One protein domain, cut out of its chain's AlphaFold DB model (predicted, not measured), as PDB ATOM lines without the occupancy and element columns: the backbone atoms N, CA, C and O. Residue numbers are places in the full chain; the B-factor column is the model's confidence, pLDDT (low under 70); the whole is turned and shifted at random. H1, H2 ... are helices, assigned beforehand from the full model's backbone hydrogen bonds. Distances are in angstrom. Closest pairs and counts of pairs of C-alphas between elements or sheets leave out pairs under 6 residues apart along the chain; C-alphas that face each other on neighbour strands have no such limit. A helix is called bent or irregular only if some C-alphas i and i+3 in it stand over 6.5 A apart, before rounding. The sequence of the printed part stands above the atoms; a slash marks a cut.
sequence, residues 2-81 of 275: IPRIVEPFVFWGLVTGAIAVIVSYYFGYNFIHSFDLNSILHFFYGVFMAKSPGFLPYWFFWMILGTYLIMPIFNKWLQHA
ATOM      1  N   ILE A   2      12.458   1.038 -32.065       83.94
ATOM      2  CA  ILE A   2      13.880   1.343 -31.818       83.94
ATOM      3  C   ILE A   2      14.347   2.708 -32.373       83.94
ATOM      4  O   ILE A   2      14.924   3.459 -31.590       83.94
ATOM      5  N   PRO A   3      14.034   3.120 -33.625       85.50
ATOM      6  CA  PRO A   3      14.498   4.418 -34.133       85.50
ATOM      7  C   PRO A   3      14.016   5.613 -33.299       85.50
ATOM      8  O   PRO A   3      14.757   6.561 -33.095       85.50
ATOM      9  N   ARG A   4      12.821   5.523 -32.691       84.75
ATOM     10  CA  ARG A   4      12.274   6.589 -31.829       84.75
ATOM     11  C   ARG A   4      13.064   6.801 -30.531       84.75
ATOM     12  O   ARG A   4      12.861   7.815 -29.880       84.75
ATOM     13  N   ILE A   5      13.905   5.841 -30.150       89.31
ATOM     14  CA  ILE A   5      14.722   5.868 -28.930       89.31
ATOM     15  C   ILE A   5      16.185   6.131 -29.303       89.31
ATOM     16  O   ILE A   5      16.845   6.959 -28.686       89.31
ATOM     17  N   VAL A   6      16.679   5.477 -30.356       93.25
ATOM     18  CA  VAL A   6      18.067   5.624 -30.814       93.25
ATOM     19  C   VAL A   6      18.319   6.996 -31.434       93.25
ATOM     20  O   VAL A   6      19.321   7.618 -31.100       93.25
ATOM     21  N   GLU A   7      17.419   7.504 -32.283       93.31
ATOM     22  CA  GLU A   7      17.613   8.802 -32.946       93.31
ATOM     23  C   GLU A   7      17.787   9.944 -31.928       93.31
ATOM     24  O   GLU A   7      18.773  10.676 -32.047       93.31
ATOM     25  N   PRO A   8      16.931  10.086 -30.888       94.00
ATOM     26  CA  PRO A   8      17.138  11.139 -29.902       94.00
ATOM     27  C   PRO A   8      18.332  10.945 -29.003       94.00
ATOM     28  O   PRO A   8      18.976  11.929 -28.652       94.00
ATOM     29  N   PHE A   9      18.658   9.704 -28.660       95.12
ATOM     30  CA  PHE A   9      19.855   9.420 -27.889       95.12
ATOM     31  C   PHE A   9      21.122   9.863 -28.627       95.12
ATOM     32  O   PHE A   9      21.952  10.565 -28.054       95.12
ATOM     33  N   VAL A  10      21.244   9.514 -29.911       95.44
ATOM     34  CA  VAL A  10      22.394   9.912 -30.735       95.44
ATOM     35  C   VAL A  10      22.442  11.428 -30.894       95.44
ATOM     36  O   VAL A  10      23.489  12.031 -30.677       95.44
ATOM     37  N   PHE A  11      21.306  12.055 -31.214       95.06
ATOM     38  CA  PHE A  11      21.219  13.506 -31.360       95.06
ATOM     39  C   PHE A  11      21.644  14.235 -30.083       95.06
ATOM     40  O   PHE A  11      22.545  15.072 -30.121       95.06
ATOM     41  N   TRP A  12      21.034  13.900 -28.945       94.44
ATOM     42  CA  TRP A  12      21.340  14.568 -27.686       94.44
ATOM     43  C   TRP A  12      22.747  14.258 -27.201       94.44
ATOM     44  O   TRP A  12      23.413  15.187 -26.762       94.44
ATOM     45  N   GLY A  13      23.241  13.026 -27.347       94.38
ATOM     46  CA  GLY A  13      24.617  12.671 -26.996       94.38
ATOM     47  C   GLY A  13      25.657  13.473 -27.780       94.38
ATOM     48  O   GLY A  13      26.615  13.970 -27.193       94.38
ATOM     49  N   LEU A  14      25.433  13.690 -29.080       95.19
ATOM     50  CA  LEU A  14      26.301  14.549 -29.891       95.19
ATOM     51  C   LEU A  14      26.209  16.017 -29.471       95.19
ATOM     52  O   LEU A  14      27.235  16.648 -29.234       95.19
ATOM     53  N   VAL A  15      24.995  16.563 -29.354       94.06
ATOM     54  CA  VAL A  15      24.780  17.986 -29.044       94.06
ATOM     55  C   VAL A  15      25.309  18.337 -27.657       94.06
ATOM     56  O   VAL A  15      26.097  19.266 -27.508       94.06
ATOM     57  N   THR A  16      24.904  17.592 -26.632       92.06
ATOM     58  CA  THR A  16      25.324  17.857 -25.249       92.06
ATOM     59  C   THR A  16      26.792  17.514 -25.023       92.06
ATOM     60  O   THR A  16      27.466  18.246 -24.304       92.06
ATOM     61  N   GLY A  17      27.316  16.474 -25.682       92.31
ATOM     62  CA  GLY A  17      28.743  16.165 -25.675       92.31
ATOM     63  C   GLY A  17      29.578  17.282 -26.305       92.31
ATOM     64  O   GLY A  17      30.557  17.721 -25.711       92.31
ATOM     65  N   ALA A  18      29.156  17.819 -27.454       93.19
ATOM     66  CA  ALA A  18      29.826  18.952 -28.092       93.19
ATOM     67  C   ALA A  18      29.772  20.214 -27.221       93.19
ATOM     68  O   ALA A  18      30.789  20.882 -27.048       93.19
ATOM     69  N   ILE A  19      28.617  20.511 -26.614       91.19
ATOM     70  CA  ILE A  19      28.495  21.620 -25.659       91.19
ATOM     71  C   ILE A  19      29.445  21.413 -24.476       91.19
ATOM     72  O   ILE A  19      30.121  22.358 -24.086       91.19
ATOM     73  N   ALA A  20      29.552  20.196 -23.934       89.31
ATOM     74  CA  ALA A  20      30.471  19.903 -22.837       89.31
ATOM     75  C   ALA A  20      31.936  20.151 -23.231       89.31
ATOM     76  O   ALA A  20      32.659  20.774 -22.461       89.31
ATOM     77  N   VAL A  21      32.353  19.761 -24.443       90.31
ATOM     78  CA  VAL A  21      33.702  20.044 -24.975       90.31
ATOM     79  C   VAL A  21      33.946  21.555 -25.080       90.31
ATOM     80  O   VAL A  21      34.965  22.051 -24.604       90.31
ATOM     81  N   ILE A  22      33.002  22.299 -25.666       89.81
ATOM     82  CA  ILE A  22      33.093  23.762 -25.827       89.81
ATOM     83  C   ILE A  22      33.184  24.437 -24.457       89.81
ATOM     84  O   ILE A  22      34.017  25.313 -24.234       89.81
ATOM     85  N   VAL A  23      32.343  24.010 -23.518       86.19
ATOM     86  CA  VAL A  23      32.299  24.564 -22.167       86.19
ATOM     87  C   VAL A  23      33.571  24.228 -21.385       86.19
ATOM     88  O   VAL A  23      34.087  25.079 -20.663       86.19
ATOM     89  N   SER A  24      34.133  23.034 -21.578       86.69
ATOM     90  CA  SER A  24      35.450  22.676 -21.054       86.69
ATOM     91  C   SER A  24      36.550  23.588 -21.576       86.69
ATOM     92  O   SER A  24      37.378  24.039 -20.789       86.69
ATOM     93  N   TYR A  25      36.532  23.895 -22.873       87.50
ATOM     94  CA  TYR A  25      37.559  24.715 -23.511       87.50
ATOM     95  C   TYR A  25      37.506  26.181 -23.071       87.50
ATOM     96  O   TYR A  25      38.521  26.740 -22.665       87.50
ATOM     97  N   TYR A  26      36.325  26.805 -23.121       86.06
ATOM     98  CA  TYR A  26      36.188  28.246 -22.880       86.06
ATOM     99  C   TYR A  26      35.965  28.622 -21.414       86.06
ATOM    100  O   TYR A  26      36.366  29.704 -20.997       86.06
ATOM    101  N   PHE A  27      35.312  27.759 -20.632       79.62
ATOM    102  CA  PHE A  27      34.889  28.078 -19.262       79.62
ATOM    103  C   PHE A  27      35.604  27.233 -18.198       79.62
ATOM    104  O   PHE A  27      35.275  27.335 -17.016       79.62
ATOM    105  N   GLY A  28      36.572  26.396 -18.594       72.19
ATOM    106  CA  GLY A  28      37.403  25.619 -17.670       72.19
ATOM    107  C   GLY A  28      36.643  24.533 -16.903       72.19
ATOM    108  O   GLY A  28      37.009  24.193 -15.779       72.19
ATOM    109  N   TYR A  29      35.556  23.999 -17.467       74.75
ATOM    110  CA  TYR A  29      34.896  22.831 -16.884       74.75
ATOM    111  C   TYR A  29      35.722  21.569 -17.139       74.75
ATOM    112  O   TYR A  29      36.054  21.250 -18.274       74.75
ATOM    113  N   ASN A  30      35.968  20.772 -16.106       78.88
ATOM    114  CA  ASN A  30      36.784  19.562 -16.211       78.88
ATOM    115  C   ASN A  30      35.993  18.332 -16.710       78.88
ATOM    116  O   ASN A  30      36.067  17.267 -16.103       78.88
ATOM    117  N   PHE A  31      35.204  18.455 -17.787       79.44
ATOM    118  CA  PHE A  31      34.655  17.271 -18.474       79.44
ATOM    119  C   PHE A  31      35.726  16.563 -19.306       79.44
ATOM    120  O   PHE A  31      35.723  15.338 -19.404       79.44
ATOM    121  N   ILE A  32      36.635  17.343 -19.895       84.12
ATOM    122  CA  ILE A  32      37.763  16.887 -20.704       84.12
ATOM    123  C   ILE A  32      38.991  17.695 -20.283       84.12
ATOM    124  O   ILE A  32      38.907  18.913 -20.151       84.12
ATOM    125  N   HIS A  33      40.122  17.020 -20.073       80.38
ATOM    126  CA  HIS A  33      41.377  17.654 -19.648       80.38
ATOM    127  C   HIS A  33      42.317  17.998 -20.813       80.38
ATOM    128  O   HIS A  33      43.193  18.844 -20.669       80.38
ATOM    129  N   SER A  34      42.131  17.355 -21.965       87.50
ATOM    130  CA  SER A  34      42.982  17.471 -23.149       87.50
ATOM    131  C   SER A  34      42.131  17.538 -24.419       87.50
ATOM    132  O   SER A  34      41.192  16.766 -24.597       87.50
ATOM    133  N   PHE A  35      42.445  18.484 -25.306       90.25
ATOM    134  CA  PHE A  35      41.654  18.775 -26.511       90.25
ATOM    135  C   PHE A  35      42.219  18.131 -27.782       90.25
ATOM    136  O   PHE A  35      41.893  18.545 -28.893       90.25
ATOM    137  N   ASP A  36      43.071  17.119 -27.639       92.94
ATOM    138  CA  ASP A  36      43.481  16.288 -28.763       92.94
ATOM    139  C   ASP A  36      42.335  15.368 -29.221       92.94
ATOM    140  O   ASP A  36      41.396  15.061 -28.478       92.94
ATOM    141  N   LEU A  37      42.426  14.906 -30.471       92.06
ATOM    142  CA  LEU A  37      41.387  14.090 -31.095       92.06
ATOM    143  C   LEU A  37      41.084  12.814 -30.294       92.06
ATOM    144  O   LEU A  37      39.919  12.436 -30.172       92.06
ATOM    145  N   ASN A  38      42.102  12.159 -29.733       94.62
ATOM    146  CA  ASN A  38      41.923  10.900 -29.017       94.62
ATOM    147  C   ASN A  38      41.156  11.109 -27.704       94.62
ATOM    148  O   ASN A  38      40.226  10.362 -27.399       94.62
ATOM    149  N   SER A  39      41.474  12.175 -26.970       92.50
ATOM    150  CA  SER A  39      40.767  12.556 -25.744       92.50
ATOM    151  C   SER A  39      39.304  12.910 -25.999       92.50
ATOM    152  O   SER A  39      38.420  12.474 -25.256       92.50
ATOM    153  N   ILE A  40      39.020  13.627 -27.090       93.56
ATOM    154  CA  ILE A  40      37.646  13.948 -27.499       93.56
ATOM    155  C   ILE A  40      36.884  12.670 -27.876       93.56
ATOM    156  O   ILE A  40      35.760  12.465 -27.413       93.56
ATOM    157  N   LEU A  41      37.484  11.774 -28.664       94.19
ATOM    158  CA  LEU A  41      36.862  10.498 -29.032       94.19
ATOM    159  C   LEU A  41      36.597   9.614 -27.806       94.19
ATOM    160  O   LEU A  41      35.510   9.047 -27.684       94.19
ATOM    161  N   HIS A  42      37.545   9.537 -26.868       94.12
ATOM    162  CA  HIS A  42      37.374   8.808 -25.612       94.12
ATOM    163  C   HIS A  42      36.251   9.409 -24.752       94.12
ATOM    164  O   HIS A  42      35.445   8.675 -24.176       94.12
ATOM    165  N   PHE A  43      36.138  10.739 -24.709       93.62
ATOM    166  CA  PHE A  43      35.029  11.411 -24.036       93.62
ATOM    167  C   PHE A  43      33.678  11.061 -24.666       93.62
ATOM    168  O   PHE A  43      32.760  10.682 -23.939       93.62
ATOM    169  N   PHE A  44      33.548  11.125 -25.996       95.50
ATOM    170  CA  PHE A  44      32.306  10.755 -26.685       95.50
ATOM    171  C   PHE A  44      31.966   9.275 -26.513       95.50
ATOM    172  O   PHE A  44      30.801   8.941 -26.293       95.50
ATOM    173  N   TYR A  45      32.963   8.387 -26.524       95.56
ATOM    174  CA  TYR A  45      32.764   6.993 -26.134       95.56
ATOM    175  C   TYR A  45      32.171   6.901 -24.722       95.56
ATOM    176  O   TYR A  45      31.179   6.204 -24.510       95.56
ATOM    177  N   GLY A  46      32.703   7.667 -23.769       93.94
ATOM    178  CA  GLY A  46      32.150   7.761 -22.422       93.94
ATOM    179  C   GLY A  46      30.730   8.346 -22.368       93.94
ATOM    180  O   GLY A  46      29.919   7.855 -21.584       93.94
ATOM    181  N   VAL A  47      30.383   9.326 -23.210       93.50
ATOM    182  CA  VAL A  47      29.017   9.881 -23.316       93.50
ATOM    183  C   VAL A  47      28.044   8.791 -23.762       93.50
ATOM    184  O   VAL A  47      27.053   8.526 -23.080       93.50
ATOM    185  N   PHE A  48      28.348   8.098 -24.863       95.31
ATOM    186  CA  PHE A  48      27.476   7.050 -25.395       95.31
ATOM    187  C   PHE A  48      27.411   5.816 -24.493       95.31
ATOM    188  O   PHE A  48      26.366   5.178 -24.398       95.31
ATOM    189  N   MET A  49      28.485   5.501 -23.772       94.75
ATOM    190  CA  MET A  49      28.516   4.388 -22.817       94.75
ATOM    191  C   MET A  49      28.001   4.763 -21.423       94.75
ATOM    192  O   MET A  49      28.042   3.921 -20.526       94.75
ATOM    193  N   ALA A  50      27.509   5.993 -21.228       92.12
ATOM    194  CA  ALA A  50      27.034   6.508 -19.941       92.12
ATOM    195  C   ALA A  50      28.081   6.419 -18.810       92.12
ATOM    196  O   ALA A  50      27.754   6.133 -17.659       92.12
ATOM    197  N   LYS A  51      29.353   6.639 -19.154       90.38
ATOM    198  CA  LYS A  51      30.507   6.629 -18.241       90.38
ATOM    199  C   LYS A  51      31.083   8.024 -17.997       90.38
ATOM    200  O   LYS A  51      31.757   8.219 -16.991       90.38
ATOM    201  N   SER A  52      30.819   8.984 -18.884       87.75
ATOM    202  CA  SER A  52      31.311  10.355 -18.723       87.75
ATOM    203  C   SER A  52      30.567  11.102 -17.601       87.75
ATOM    204  O   SER A  52      29.348  10.935 -17.455       87.75
ATOM    205  N   PRO A  53      31.257  11.961 -16.824       77.38
ATOM    206  CA  PRO A  53      30.624  12.827 -15.828       77.38
ATOM    207  C   PRO A  53      29.509  13.678 -16.450       77.38
ATOM    208  O   PRO A  53      29.663  14.190 -17.552       77.38
ATOM    209  N   GLY A  54      28.365  13.803 -15.770       78.81
ATOM    210  CA  GLY A  54      27.175  14.495 -16.298       78.81
ATOM    211  C   GLY A  54      26.303  13.652 -17.245       78.81
ATOM    212  O   GLY A  54      25.119  13.943 -17.401       78.81
ATOM    213  N   PHE A  55      26.837  12.552 -17.787       88.12
ATOM    214  CA  PHE A  55      26.139  11.638 -18.705       88.12
ATOM    215  C   PHE A  55      25.800  10.287 -18.079       88.12
ATOM    216  O   PHE A  55      25.156   9.463 -18.720       88.12
ATOM    217  N   LEU A  56      26.157  10.068 -16.808       86.31
ATOM    218  CA  LEU A  56      25.784   8.864 -16.061       86.31
ATOM    219  C   LEU A  56      24.306   8.488 -16.231       86.31
ATOM    220  O   LEU A  56      24.062   7.307 -16.470       86.31
ATOM    221  N   PRO A  57      23.318   9.420 -16.190       87.50
ATOM    222  CA  PRO A  57      21.911   9.076 -16.369       87.50
ATOM    223  C   PRO A  57      21.598   8.311 -17.655       87.50
ATOM    224  O   PRO A  57      20.628   7.560 -17.634       87.50
ATOM    225  N   TYR A  58      22.409   8.429 -18.719       92.62
ATOM    226  CA  TYR A  58      22.211   7.785 -20.030       92.62
ATOM    227  C   TYR A  58      22.195   6.254 -19.974       92.62
ATOM    228  O   TYR A  58      21.751   5.606 -20.919       92.62
ATOM    229  N   TRP A  59      22.584   5.654 -18.847       90.00
ATOM    230  CA  TRP A  59      22.446   4.218 -18.598       90.00
ATOM    231  C   TRP A  59      21.026   3.695 -18.893       90.00
ATOM    232  O   TRP A  59      20.854   2.550 -19.313       90.00
ATOM    233  N   PHE A  60      19.998   4.525 -18.684       89.44
ATOM    234  CA  PHE A  60      18.603   4.129 -18.861       89.44
ATOM    235  C   PHE A  60      18.216   3.984 -20.345       89.44
ATOM    236  O   PHE A  60      17.352   3.163 -20.656       89.44
ATOM    237  N   PHE A  61      18.924   4.636 -21.281       92.94
ATOM    238  CA  PHE A  61      18.821   4.309 -22.712       92.94
ATOM    239  C   PHE A  61      19.166   2.836 -22.971       92.94
ATOM    240  O   PHE A  61      18.373   2.125 -23.587       92.94
ATOM    241  N   TRP A  62      20.304   2.360 -22.455       91.38
ATOM    242  CA  TRP A  62      20.745   0.972 -22.632       91.38
ATOM    243  C   TRP A  62      19.781  -0.022 -21.985       91.38
ATOM    244  O   TRP A  62      19.484  -1.069 -22.560       91.38
ATOM    245  N   MET A  63      19.227   0.338 -20.825       90.25
ATOM    246  CA  MET A  63      18.198  -0.451 -20.149       90.25
ATOM    247  C   MET A  63      16.923  -0.592 -21.001       90.25
ATOM    248  O   MET A  63      16.394  -1.698 -21.159       90.25
ATOM    249  N   ILE A  64      16.441   0.513 -21.581       90.69
ATOM    250  CA  ILE A  64      15.291   0.501 -22.488       90.69
ATOM    251  C   ILE A  64      15.617  -0.318 -23.738       90.69
ATOM    252  O   ILE A  64      14.840  -1.197 -24.108       90.69
ATOM    253  N   LEU A  65      16.753  -0.056 -24.386       91.94
ATOM    254  CA  LEU A  65      17.146  -0.733 -25.618       91.94
ATOM    255  C   LEU A  65      17.214  -2.252 -25.419       91.94
ATOM    256  O   LEU A  65      16.603  -2.986 -26.192       91.94
ATOM    257  N   GLY A  66      17.867  -2.714 -24.348       89.81
ATOM    258  CA  GLY A  66      17.930  -4.134 -23.994       89.81
ATOM    259  C   GLY A  66      16.544  -4.748 -23.797       89.81
ATOM    260  O   GLY A  66      16.238  -5.797 -24.363       89.81
ATOM    261  N   THR A  67      15.661  -4.045 -23.082       89.69
ATOM    262  CA  THR A  67      14.262  -4.460 -22.914       89.69
ATOM    263  C   THR A  67      13.539  -4.598 -24.257       89.69
ATOM    264  O   THR A  67      12.863  -5.595 -24.497       89.69
ATOM    265  N   TYR A  68      13.689  -3.633 -25.169       90.00
ATOM    266  CA  TYR A  68      13.034  -3.674 -26.482       90.00
ATOM    267  C   TYR A  68      13.531  -4.812 -27.370       90.00
ATOM    268  O   TYR A  68      12.731  -5.362 -28.128       90.00
ATOM    269  N   LEU A  69      14.819  -5.152 -27.292       90.44
ATOM    270  CA  LEU A  69      15.406  -6.243 -28.066       90.44
ATOM    271  C   LEU A  69      14.871  -7.607 -27.623       90.44
ATOM    272  O   LEU A  69      14.612  -8.457 -28.470       90.44
ATOM    273  N   ILE A  70      14.649  -7.802 -26.319       89.38
ATOM    274  CA  ILE A  70      14.162  -9.080 -25.781       89.38
ATOM    275  C   ILE A  70      12.629  -9.183 -25.732       89.38
ATOM    276  O   ILE A  70      12.071 -10.281 -25.652       89.38
ATOM    277  N   MET A  71      11.926  -8.052 -25.837       89.56
ATOM    278  CA  MET A  71      10.465  -7.988 -25.767       89.56
ATOM    279  C   MET A  71       9.733  -8.921 -26.747       89.56
ATOM    280  O   MET A  71       8.722  -9.480 -26.339       89.56
ATOM    281  N   PRO A  72      10.171  -9.152 -28.001       90.38
ATOM    282  CA  PRO A  72       9.482 -10.082 -28.901       90.38
ATOM    283  C   PRO A  72       9.392 -11.516 -28.360       90.38
ATOM    284  O   PRO A  72       8.432 -12.218 -28.672       90.38
ATOM    285  N   ILE A  73      10.365 -11.937 -27.547       90.62
ATOM    286  CA  ILE A  73      10.391 -13.258 -26.909       90.62
ATOM    287  C   ILE A  73       9.469 -13.244 -25.686       90.62
ATOM    288  O   ILE A  73       8.514 -14.018 -25.618       90.62
ATOM    289  N   PHE A  74       9.690 -12.306 -24.760       89.75
ATOM    290  CA  PHE A  74       8.910 -12.222 -23.518       89.75
ATOM    291  C   PHE A  74       7.437 -11.910 -23.754       89.75
ATOM    292  O   PHE A  74       6.586 -12.423 -23.040       89.75
ATOM    293  N   ASN A  75       7.111 -11.102 -24.760       90.44
ATOM    294  CA  ASN A  75       5.728 -10.759 -25.063       90.44
ATOM    295  C   ASN A  75       4.940 -11.979 -25.557       90.44
ATOM    296  O   ASN A  75       3.771 -12.107 -25.218       90.44
ATOM    297  N   LYS A  76       5.570 -12.900 -26.304       92.19
ATOM    298  CA  LYS A  76       4.921 -14.165 -26.679       92.19
ATOM    299  C   LYS A  76       4.631 -15.017 -25.448       92.19
ATOM    300  O   LYS A  76       3.513 -15.498 -25.324       92.19
ATOM    301  N   TRP A  77       5.598 -15.154 -24.541       93.88
ATOM    302  CA  TRP A  77       5.395 -15.886 -23.290       93.88
ATOM    303  C   TRP A  77       4.293 -15.241 -22.439       93.88
ATOM    304  O   TRP A  77       3.282 -15.878 -22.189       93.88
ATOM    305  N   LEU A  78       4.403 -13.953 -22.104       92.44
ATOM    306  CA  LEU A  78       3.446 -13.256 -21.231       92.44
ATOM    307  C   LEU A  78       2.001 -13.265 -21.749       92.44
ATOM    308  O   LEU A  78       1.074 -13.272 -20.944       92.44
ATOM    309  N   GLN A  79       1.797 -13.233 -23.068       91.38
ATOM    310  CA  GLN A  79       0.456 -13.241 -23.664       91.38
ATOM    311  C   GLN A  79      -0.241 -14.607 -23.601       91.38
ATOM    312  O   GLN A  79      -1.467 -14.640 -23.651       91.38
ATOM    313  N   HIS A  80       0.516 -15.702 -23.512       92.94
ATOM    314  CA  HIS A  80      -0.023 -17.069 -23.516       92.94
ATOM    315  C   HIS A  80       0.139 -17.779 -22.169       92.94
ATOM    316  O   HIS A  80      -0.546 -18.763 -21.918       92.94
ATOM    317  N   ALA A  81       1.042 -17.292 -21.320       90.69
ATOM    318  CA  ALA A  81       1.283 -17.816 -19.991       90.69
ATOM    319  C   ALA A  81       0.136 -17.478 -19.040       90.69
ATOM    320  O   ALA A  81      -0.409 -16.367 -19.048       90.69
TER     321      ALA A  81
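AT A GLANCE: This is residues 2 to 81 of the 275 residues of the protein "Acyltransferase family protein" of Methanobrevibacter sp (UniProt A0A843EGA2). Two helices, H1 and H2, form a helical hairpin, with the shorter H2 folding back slantwise over H1, and the bent helix H3 then runs on as an arm; residues 70 to 81, of which 70 to 80 belong to H3, stick out and add to the length of the whole. The printed part has 80 residues with three named helices in the order H1, H2, H3 and no named strand; its class is all helix. It is loose, with a radius of gyration of the C-alphas of 16.7 A, and spans 58 by 19 by 18 A.

HOW THE PARTS SIT: H1, residues 3 to 27, touches H2, residues 37 to 48, with its residues 10 to 21 alone; the closest C-alphas, of Gly 13 and Val 47, are 6.4 A apart. This hairpin has a steep tilt of 45 degrees, opposite ways. H3, residues 56 to 80, was assigned as one helix by its hydrogen bonds but is bent: C-alphas 69 and 72 are 7.1 A apart. Its arms, H3a, residues 56 to 69, and H3b, residues 72 to 80, stand at a steep tilt of 62 degrees. H1, with residues 5 to 9 alone, only just touches residues 61 to 65 of H3a, with 3 pairs of C-alphas within 8 A; the closest, of Phe 9 and Phe 61, are 7.3 A apart, at a shallow tilt of 16 degrees, opposite ways. H2 and H3a are close but not clearly touching, the closest C-alphas, of Phe 48 and Tyr 58, being 7.6 A apart. H3b is apart from H1 and H2. Every O i to N i+4 pair is within hydrogen-bond range in H2, against 20 of 21 in H1, 7 of 10 in H3a and 3 of 5 in H3b.

IN THESE COORDINATES: H1 begins at C-alpha 3, (14.498, 4.418, -34.133), and is 34.6 A long; H2 is 16.6 A long. H3a measures 21.9 A and H3b 13.0 A, ending at C-alpha 80, (-0.023, -17.069, -23.516).

THE WHOLE: The two C-alphas farthest apart, of Tyr 26 and His 80, are 58.0 A apart. The printed part has no cut, both links are short, and no printed residue is under 70 in pLDDT.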